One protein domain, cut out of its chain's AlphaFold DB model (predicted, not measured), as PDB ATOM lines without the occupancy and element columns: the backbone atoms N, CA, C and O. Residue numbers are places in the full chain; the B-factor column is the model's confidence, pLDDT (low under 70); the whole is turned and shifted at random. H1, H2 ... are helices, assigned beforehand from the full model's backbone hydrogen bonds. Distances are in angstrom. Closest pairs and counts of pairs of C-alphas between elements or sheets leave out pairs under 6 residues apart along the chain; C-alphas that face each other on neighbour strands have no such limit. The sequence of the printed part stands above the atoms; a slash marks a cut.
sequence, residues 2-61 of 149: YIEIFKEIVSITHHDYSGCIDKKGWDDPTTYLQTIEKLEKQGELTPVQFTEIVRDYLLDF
ATOM      1  N   TYR A   2     156.667 206.167 144.345       95.06
ATOM      2  CA  TYR A   2     155.313 206.111 143.792       95.06
ATOM      3  C   TYR A   2     154.457 207.336 144.113       95.06
ATOM      4  O   TYR A   2     153.690 207.771 143.261       95.06
ATOM      5  N   ILE A   3     154.626 207.928 145.300       96.12
ATOM      6  CA  ILE A   3     153.960 209.185 145.672       96.12
ATOM      7  C   ILE A   3     154.250 210.295 144.654       96.12
ATOM      8  O   ILE A   3     153.330 210.972 144.209       96.12
ATOM      9  N   GLU A   4     155.514 210.472 144.265       96.88
ATOM     10  CA  GLU A   4     155.902 211.537 143.334       96.88
ATOM     11  C   GLU A   4     155.383 211.263 141.919       96.88
ATOM     12  O   GLU A   4     154.842 212.167 141.293       96.88
ATOM     13  N   ILE A   5     155.415 210.001 141.467       96.38
ATOM     14  CA  ILE A   5     154.791 209.598 140.195       96.38
ATOM     15  C   ILE A   5     153.285 209.898 140.218       96.38
ATOM     16  O   ILE A   5     152.739 210.419 139.252       96.38
ATOM     17  N   PHE A   6     152.596 209.590 141.320       98.19
ATOM     18  CA  PHE A   6     151.166 209.868 141.433       98.19
ATOM     19  C   PHE A   6     150.872 211.369 141.401       98.19
ATOM     20  O   PHE A   6     149.978 211.796 140.678       98.19
ATOM     21  N   LYS A   7     151.647 212.187 142.123       98.06
ATOM     22  CA  LYS A   7     151.517 213.652 142.079       98.06
ATOM     23  C   LYS A   7     151.746 214.211 140.676       98.06
ATOM     24  O   LYS A   7     151.031 215.119 140.265       98.06
ATOM     25  N   GLU A   8     152.706 213.665 139.936       98.12
ATOM     26  CA  GLU A   8     152.949 214.041 138.543       98.12
ATOM     27  C   GLU A   8     151.757 213.677 137.650       98.12
ATOM     28  O   GLU A   8     151.296 214.513 136.877       98.12
ATOM     29  N   ILE A   9     151.183 212.481 137.814       97.75
ATOM     30  CA  ILE A   9     149.959 212.078 137.106       97.75
ATOM     31  C   ILE A   9     148.816 213.053 137.405       97.75
ATOM     32  O   ILE A   9     148.164 213.514 136.471       97.75
ATOM     33  N   VAL A  10     148.599 213.408 138.676       97.94
ATOM     34  CA  VAL A  10     147.586 214.402 139.073       97.94
ATOM     35  C   VAL A  10     147.842 215.732 138.364       97.94
ATOM     36  O   VAL A  10     146.937 216.279 137.733       97.94
ATOM     37  N   SER A  11     149.092 216.205 138.374       98.06
ATOM     38  CA  SER A  11     149.490 217.427 137.675       98.06
ATOM     39  C   SER A  11     149.166 217.369 136.180       98.06
ATOM     40  O   SER A  11     148.525 218.289 135.675       98.06
ATOM     41  N   ILE A  12     149.529 216.286 135.487       97.56
ATOM     42  CA  ILE A  12     149.232 216.088 134.060       97.56
ATOM     43  C   ILE A  12     147.719 216.120 133.823       97.56
ATOM     44  O   ILE A  12     147.243 216.816 132.928       97.56
ATOM     45  N   THR A  13     146.933 215.413 134.641       97.25
ATOM     46  CA  THR A  13     145.472 215.373 134.476       97.25
ATOM     47  C   THR A  13     144.791 216.717 134.736       97.25
ATOM     48  O   THR A  13     143.740 216.988 134.159       97.25
ATOM     49  N   HIS A  14     145.385 217.572 135.572       97.12
ATOM     50  CA  HIS A  14     144.824 218.878 135.930       97.12
ATOM     51  C   HIS A  14     145.280 220.017 135.015       97.12
ATOM     52  O   HIS A  14     144.605 221.044 134.974       97.12
ATOM     53  N   HIS A  15     146.378 219.850 134.269       96.81
ATOM     54  CA  HIS A  15     146.977 220.937 133.483       96.81
ATOM     55  C   HIS A  15     147.203 220.596 132.004       96.81
ATOM     56  O   HIS A  15     146.943 221.443 131.155       96.81
ATOM     57  N   ASP A  16     147.628 219.371 131.685       96.00
ATOM     58  CA  ASP A  16     148.107 219.004 130.342       96.00
ATOM     59  C   ASP A  16     147.125 218.112 129.567       96.00
ATOM     60  O   ASP A  16     147.157 218.042 128.337       96.00
ATOM     61  N   TYR A  17     146.232 217.416 130.273       95.75
ATOM     62  CA  TYR A  17     145.160 216.640 129.659       95.75
ATOM     63  C   TYR A  17     144.180 217.568 128.931       95.75
ATOM     64  O   TYR A  17     143.637 218.497 129.519       95.75
ATOM     65  N   SER A  18     143.887 217.284 127.661       94.94
ATOM     66  CA  SER A  18     143.011 218.120 126.826       94.94
ATOM     67  C   SER A  18     141.603 218.319 127.395       94.94
ATOM     68  O   SER A  18     140.975 219.335 127.106       94.94
ATOM     69  N   GLY A  19     141.106 217.379 128.204       93.75
ATOM     70  CA  GLY A  19     139.817 217.489 128.888       93.75
ATOM     71  C   GLY A  19     139.884 218.113 130.286       93.75
ATOM     72  O   GLY A  19     138.863 218.125 130.967       93.75
ATOM     73  N   CYS A  20     141.036 218.618 130.752       94.56
ATOM     74  CA  CYS A  20     141.207 219.106 132.129       94.56
ATOM     75  C   CYS A  20     140.228 220.236 132.495       94.56
ATOM     76  O   CYS A  20     139.729 220.286 133.620       94.56
ATOM     77  N   ILE A  21     139.892 221.104 131.532       95.62
ATOM     78  CA  ILE A  21     138.927 222.195 131.719       95.62
ATOM     79  C   ILE A  21     137.511 221.632 131.885       95.62
ATOM     80  O   ILE A  21     136.832 221.956 132.859       95.62
ATOM     81  N   ASP A  22     137.084 220.755 130.975       95.50
ATOM     82  CA  ASP A  22     135.730 220.182 130.962       95.50
ATOM     83  C   ASP A  22     135.482 219.223 132.137       95.50
ATOM     84  O   ASP A  22     134.346 219.031 132.580       95.50
ATOM     85  N   LYS A  23     136.552 218.603 132.640       93.25
ATOM     86  CA  LYS A  23     136.527 217.583 133.696       93.25
ATOM     87  C   LYS A  23     136.973 218.110 135.054       93.25
ATOM     88  O   LYS A  23     137.178 217.329 135.980       93.25
ATOM     89  N   LYS A  24     137.098 219.428 135.209       94.62
ATOM     90  CA  LYS A  24     137.492 220.039 136.477       94.62
ATOM     91  C   LYS A  24     136.549 219.611 137.609       94.62
ATOM     92  O   LYS A  24     135.340 219.821 137.528       94.62
ATOM     93  N   GLY A  25     137.116 219.039 138.673       93.81
ATOM     94  CA  GLY A  25     136.373 218.575 139.850       93.81
ATOM     95  C   GLY A  25     135.670 217.225 139.681       93.81
ATOM     96  O   GLY A  25     134.801 216.900 140.487       93.81
ATOM     97  N   TRP A  26     135.992 216.459 138.634       93.88
ATOM     98  CA  TRP A  26     135.480 215.095 138.464       93.88
ATOM     99  C   TRP A  26     136.229 214.069 139.318       93.88
ATOM    100  O   TRP A  26     135.663 213.025 139.634       93.88
ATOM    101  N   ASP A  27     137.469 214.367 139.689       95.38
ATOM    102  CA  ASP A  27     138.348 213.517 140.478       95.38
ATOM    103  C   ASP A  27     138.545 214.035 141.915       95.38
ATOM    104  O   ASP A  27     138.333 215.211 142.217       95.38
ATOM    105  N   ASP A  28     138.983 213.139 142.803       95.00
ATOM    106  CA  ASP A  28     139.516 213.476 144.127       95.00
ATOM    107  C   ASP A  28     140.792 212.652 144.383       95.00
ATOM    108  O   ASP A  28     140.715 211.498 144.822       95.00
ATOM    109  N   PRO A  29     141.988 213.217 144.132       97.19
ATOM    110  CA  PRO A  29     143.243 212.479 144.248       97.19
ATOM    111  C   PRO A  29     143.608 212.141 145.701       97.19
ATOM    112  O   PRO A  29     144.492 211.313 145.936       97.19
ATOM    113  N   THR A  30     142.949 212.759 146.687       97.12
ATOM    114  CA  THR A  30     143.320 212.679 148.106       97.12
ATOM    115  C   THR A  30     143.267 211.247 148.626       97.12
ATOM    116  O   THR A  30     144.206 210.779 149.270       97.12
ATOM    117  N   THR A  31     142.185 210.530 148.324       95.31
ATOM    118  CA  THR A  31     141.955 209.161 148.815       95.31
ATOM    119  C   THR A  31     142.942 208.153 148.217       95.31
ATOM    120  O   THR A  31     143.468 207.288 148.928       95.31
ATOM    121  N   TYR A  32     143.273 208.300 146.933       97.62
ATOM    122  CA  TYR A  32     144.278 207.480 146.256       97.62
ATOM    123  C   TYR A  32     145.681 207.762 146.792       97.62
ATOM    124  O   TYR A  32     146.411 206.822 147.109       97.62
ATOM    125  N   LEU A  33     146.039 209.038 146.976       97.44
ATOM    126  CA  LEU A  33     147.328 209.428 147.545       97.44
ATOM    127  C   LEU A  33     147.504 208.870 148.963       97.44
ATOM    128  O   LEU A  33     148.527 208.255 149.252       97.44
ATOM    129  N   GLN A  34     146.490 208.998 149.823       97.38
ATOM    130  CA  GLN A  34     146.510 208.420 151.172       97.38
ATOM    131  C   GLN A  34     146.695 206.897 151.151       97.38
ATOM    132  O   GLN A  34     147.417 206.343 151.982       97.38
ATOM    133  N   THR A  35     146.069 206.214 150.191       97.38
ATOM    134  CA  THR A  35     146.215 204.764 150.013       97.38
ATOM    135  C   THR A  35     147.641 204.394 149.605       97.38
ATOM    136  O   THR A  35     148.230 203.488 150.197       97.38
ATOM    137  N   ILE A  36     148.225 205.125 148.652       97.88
ATOM    138  CA  ILE A  36     149.618 204.948 148.213       97.88
ATOM    139  C   ILE A  36     150.575 205.177 149.381       97.88
ATOM    140  O   ILE A  36     151.422 204.327 149.649       97.88
ATOM    141  N   GLU A  37     150.417 206.281 150.116       97.00
ATOM    142  CA  GLU A  37     151.254 206.605 151.274       97.00
ATOM    143  C   GLU A  37     151.194 205.523 152.350       97.00
ATOM    144  O   GLU A  37     152.220 205.158 152.927       97.00
ATOM    145  N   LYS A  38     149.994 205.011 152.637       97.38
ATOM    146  CA  LYS A  38     149.795 203.947 153.619       97.38
ATOM    147  C   LYS A  38     150.530 202.671 153.200       97.38
ATOM    148  O   LYS A  38     151.311 202.149 153.991       97.38
ATOM    149  N   LEU A  39     150.313 202.201 151.971       96.75
ATOM    150  CA  LEU A  39     150.936 200.974 151.466       96.75
ATOM    151  C   LEU A  39     152.462 201.109 151.346       96.75
ATOM    152  O   LEU A  39     153.184 200.165 151.661       96.75
ATOM    153  N   GLU A  40     152.972 202.277 150.934       94.44
ATOM    154  CA  GLU A  40     154.420 202.528 150.844       94.44
ATOM    155  C   GLU A  40     155.058 202.519 152.243       94.44
ATOM    156  O   GLU A  40     156.075 201.858 152.443       94.44
ATOM    157  N   LYS A  41     154.420 203.146 153.246       95.00
ATOM    158  CA  LYS A  41     154.874 203.109 154.653       95.00
ATOM    159  C   LYS A  41     154.885 201.697 155.241       95.00
ATOM    160  O   LYS A  41     155.724 201.404 156.088       95.00
ATOM    161  N   GLN A  42     153.958 200.842 154.816       96.12
ATOM    162  CA  GLN A  42     153.871 199.446 155.255       96.12
ATOM    163  C   GLN A  42     154.842 198.519 154.504       96.12
ATOM    164  O   GLN A  42     155.001 197.368 154.896       96.12
ATOM    165  N   GLY A  43     155.506 198.998 153.444       94.06
ATOM    166  CA  GLY A  43     156.333 198.158 152.573       94.06
ATOM    167  C   GLY A  43     155.520 197.180 151.717       94.06
ATOM    168  O   GLY A  43     156.074 196.232 151.169       94.06
ATOM    169  N   GLU A  44     154.211 197.405 151.601       95.50
ATOM    170  CA  GLU A  44     153.265 196.525 150.907       95.50
ATOM    171  C   GLU A  44     152.952 197.008 149.489       95.50
ATOM    172  O   GLU A  44     152.295 196.291 148.746       95.50
ATOM    173  N   LEU A  45     153.403 198.207 149.095       95.50
ATOM    174  CA  LEU A  45     153.110 198.771 147.779       95.50
ATOM    175  C   LEU A  45     153.933 198.106 146.668       95.50
ATOM    176  O   LEU A  45     155.101 198.431 146.441       95.50
ATOM    177  N   THR A  46     153.291 197.216 145.917       92.56
ATOM    178  CA  THR A  46     153.857 196.617 144.701       92.56
ATOM    179  C   THR A  46     153.591 197.478 143.453       92.56
ATOM    180  O   THR A  46     152.619 198.238 143.418       92.56
ATOM    181  N   PRO A  47     154.386 197.325 142.370       91.31
ATOM    182  CA  PRO A  47     154.112 197.996 141.093       91.31
ATOM    183  C   PRO A  47     152.719 197.685 140.518       91.31
ATOM    184  O   PRO A  47     152.107 198.529 139.860       91.31
ATOM    185  N   VAL A  48     152.213 196.470 140.764       88.75
ATOM    186  CA  VAL A  48     150.880 196.035 140.321       88.75
ATOM    187  C   VAL A  48     149.800 196.804 141.075       88.75
ATOM    188  O   VAL A  48     148.966 197.432 140.432       88.75
ATOM    189  N   GLN A  49     149.870 196.853 142.409       91.88
ATOM    190  CA  GLN A  49     148.919 197.631 143.214       91.88
ATOM    191  C   GLN A  49     148.966 199.118 142.864       91.88
ATOM    192  O   GLN A  49     147.921 199.744 142.727       91.88
ATOM    193  N   PHE A  50     150.157 199.686 142.655       95.00
ATOM    194  CA  PHE A  50     150.270 201.070 142.196       95.00
ATOM    195  C   PHE A  50     149.557 201.285 140.853       95.00
ATOM    196  O   PHE A  50     148.786 202.228 140.701       95.00
ATOM    197  N   THR A  51     149.766 200.380 139.891       92.56
ATOM    198  CA  THR A  51     149.101 200.429 138.580       92.56
ATOM    199  C   THR A  51     147.578 200.359 138.719       92.56
ATOM    200  O   THR A  51     146.874 201.090 138.025       92.56
ATOM    201  N   GLU A  52     147.061 199.505 139.604       90.31
ATOM    202  CA  GLU A  52     145.624 199.390 139.878       90.31
ATOM    203  C   GLU A  52     145.050 200.666 140.498       90.31
ATOM    204  O   GLU A  52     144.022 201.149 140.028       90.31
ATOM    205  N   ILE A  53     145.740 201.255 141.481       95.38
ATOM    206  CA  ILE A  53     145.330 202.514 142.121       95.38
ATOM    207  C   ILE A  53     145.268 203.648 141.091       95.38
ATOM    208  O   ILE A  53     144.278 204.374 141.031       95.38
ATOM    209  N   VAL A  54     146.295 203.783 140.245       96.25
ATOM    210  CA  VAL A  54     146.319 204.812 139.195       96.25
ATOM    211  C   VAL A  54     145.203 204.586 138.176       96.25
ATOM    212  O   VAL A  54     144.538 205.538 137.782       96.25
ATOM    213  N   ARG A  55     144.972 203.343 137.736       92.44
ATOM    214  CA  ARG A  55     143.875 203.038 136.802       92.44
ATOM    215  C   ARG A  55     142.518 203.395 137.394       92.44
ATOM    216  O   ARG A  55     141.704 203.968 136.680       92.44
ATOM    217  N   ASP A  56     142.302 203.100 138.673       92.38
ATOM    218  CA  ASP A  56     141.067 203.470 139.364       92.38
ATOM    219  C   ASP A  56     140.912 204.997 139.429       92.38
ATOM    220  O   ASP A  56     139.859 205.516 139.078       92.38
ATOM    221  N   TYR A  57     141.971 205.744 139.752       96.25
ATOM    222  CA  TYR A  57     141.952 207.212 139.693       96.25
ATOM    223  C   TYR A  57     141.558 207.744 138.301       96.25
ATOM    224  O   TYR A  57     140.663 208.577 138.181       96.25
ATOM    225  N   LEU A  58     142.153 207.222 137.221       94.56
ATOM    226  CA  LEU A  58     141.865 207.701 135.861       94.56
ATOM    227  C   LEU A  58     140.417 207.433 135.406       94.56
ATOM    228  O   LEU A  58     139.913 208.141 134.534       94.56
ATOM    229  N   LEU A  59     139.722 206.456 136.000       91.50
ATOM    230  CA  LEU A  59     138.304 206.207 135.714       91.50
ATOM    231  C   LEU A  59     137.388 207.349 136.188       91.50
ATOM    232  O   LEU A  59     136.291 207.497 135.644       91.50
ATOM    233  N   ASP A  60     137.813 208.183 137.146       93.06
ATOM    234  CA  ASP A  60     137.003 209.309 137.641       93.06
ATOM    235  C   ASP A  60     136.699 210.334 136.529       93.06
ATOM    236  O   ASP A  60     135.617 210.925 136.487       93.06
ATOM    237  N   PHE A  61     137.585 210.452 135.537       92.25
ATOM    238  CA  PHE A  61     137.421 211.339 134.381       92.25
ATOM    239  C   PHE A  61     136.370 210.839 133.369       92.25
ATOM    240  O   PHE A  61     135.903 211.610 132.520       92.25
TER     241      PHE A  61
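Overview. This is residues 2 to 61 of the 149 residues of an uncharacterized protein of Bacillus thuringiensis serovar andalousiensis BGSC 4AW1 (UniProt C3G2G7). Three helices of similar length stand side by side in an up-and-down bundle, H1, H2 and H3 each running against the one before, their centres making a triangle. Beyond the last residue of H1 a long loop extends the rod before folding back to H2. The printed part has 60 residues, with 41 in the three helices, and no named strand: all helix. It is compact, with a radius of gyration of the C-alphas of 11.8 A, and spans 37 by 17 by 17 A.

Arrangement. H1, residues 2 to 15, and H2, residues 29 to 42, form a helical hairpin and touch, the closest C-alphas being those of Ile 3 and Ile 36, 6.6 A apart. Their lines stand at a shallow tilt of 11 degrees, opposite ways. H2 and H3, residues 47 to 59, form a second helical hairpin and touch, at a shallow tilt of 10 degrees, opposite ways; their closest C-alphas, of Tyr 32 and Ile 53, are 6.5 A apart. H1 and H3 are close but not clearly touching, with the C-alphas of Tyr 2 and Phe 50 closest at 7.3 A. In H1, H2 and H3 every O i to N i+4 pair is within hydrogen-bond range.

Along the chain. H1 begins at C-alpha 2 (155.313, 206.111, 143.792) and measures 19.9 A; H2 measures 20.1 A. H3 measures 18.6 A and ends at C-alpha 59 (138.304, 206.207, 135.714).

Size, cuts and confidence. The C-alphas farthest apart, of Asp 22 and Gly 43, are 37.1 A apart. The link from H1 to H2 is long, 13 residues; that from H2 to H3 is tight. The printed part has no cut, and no printed residue is under pLDDT 70.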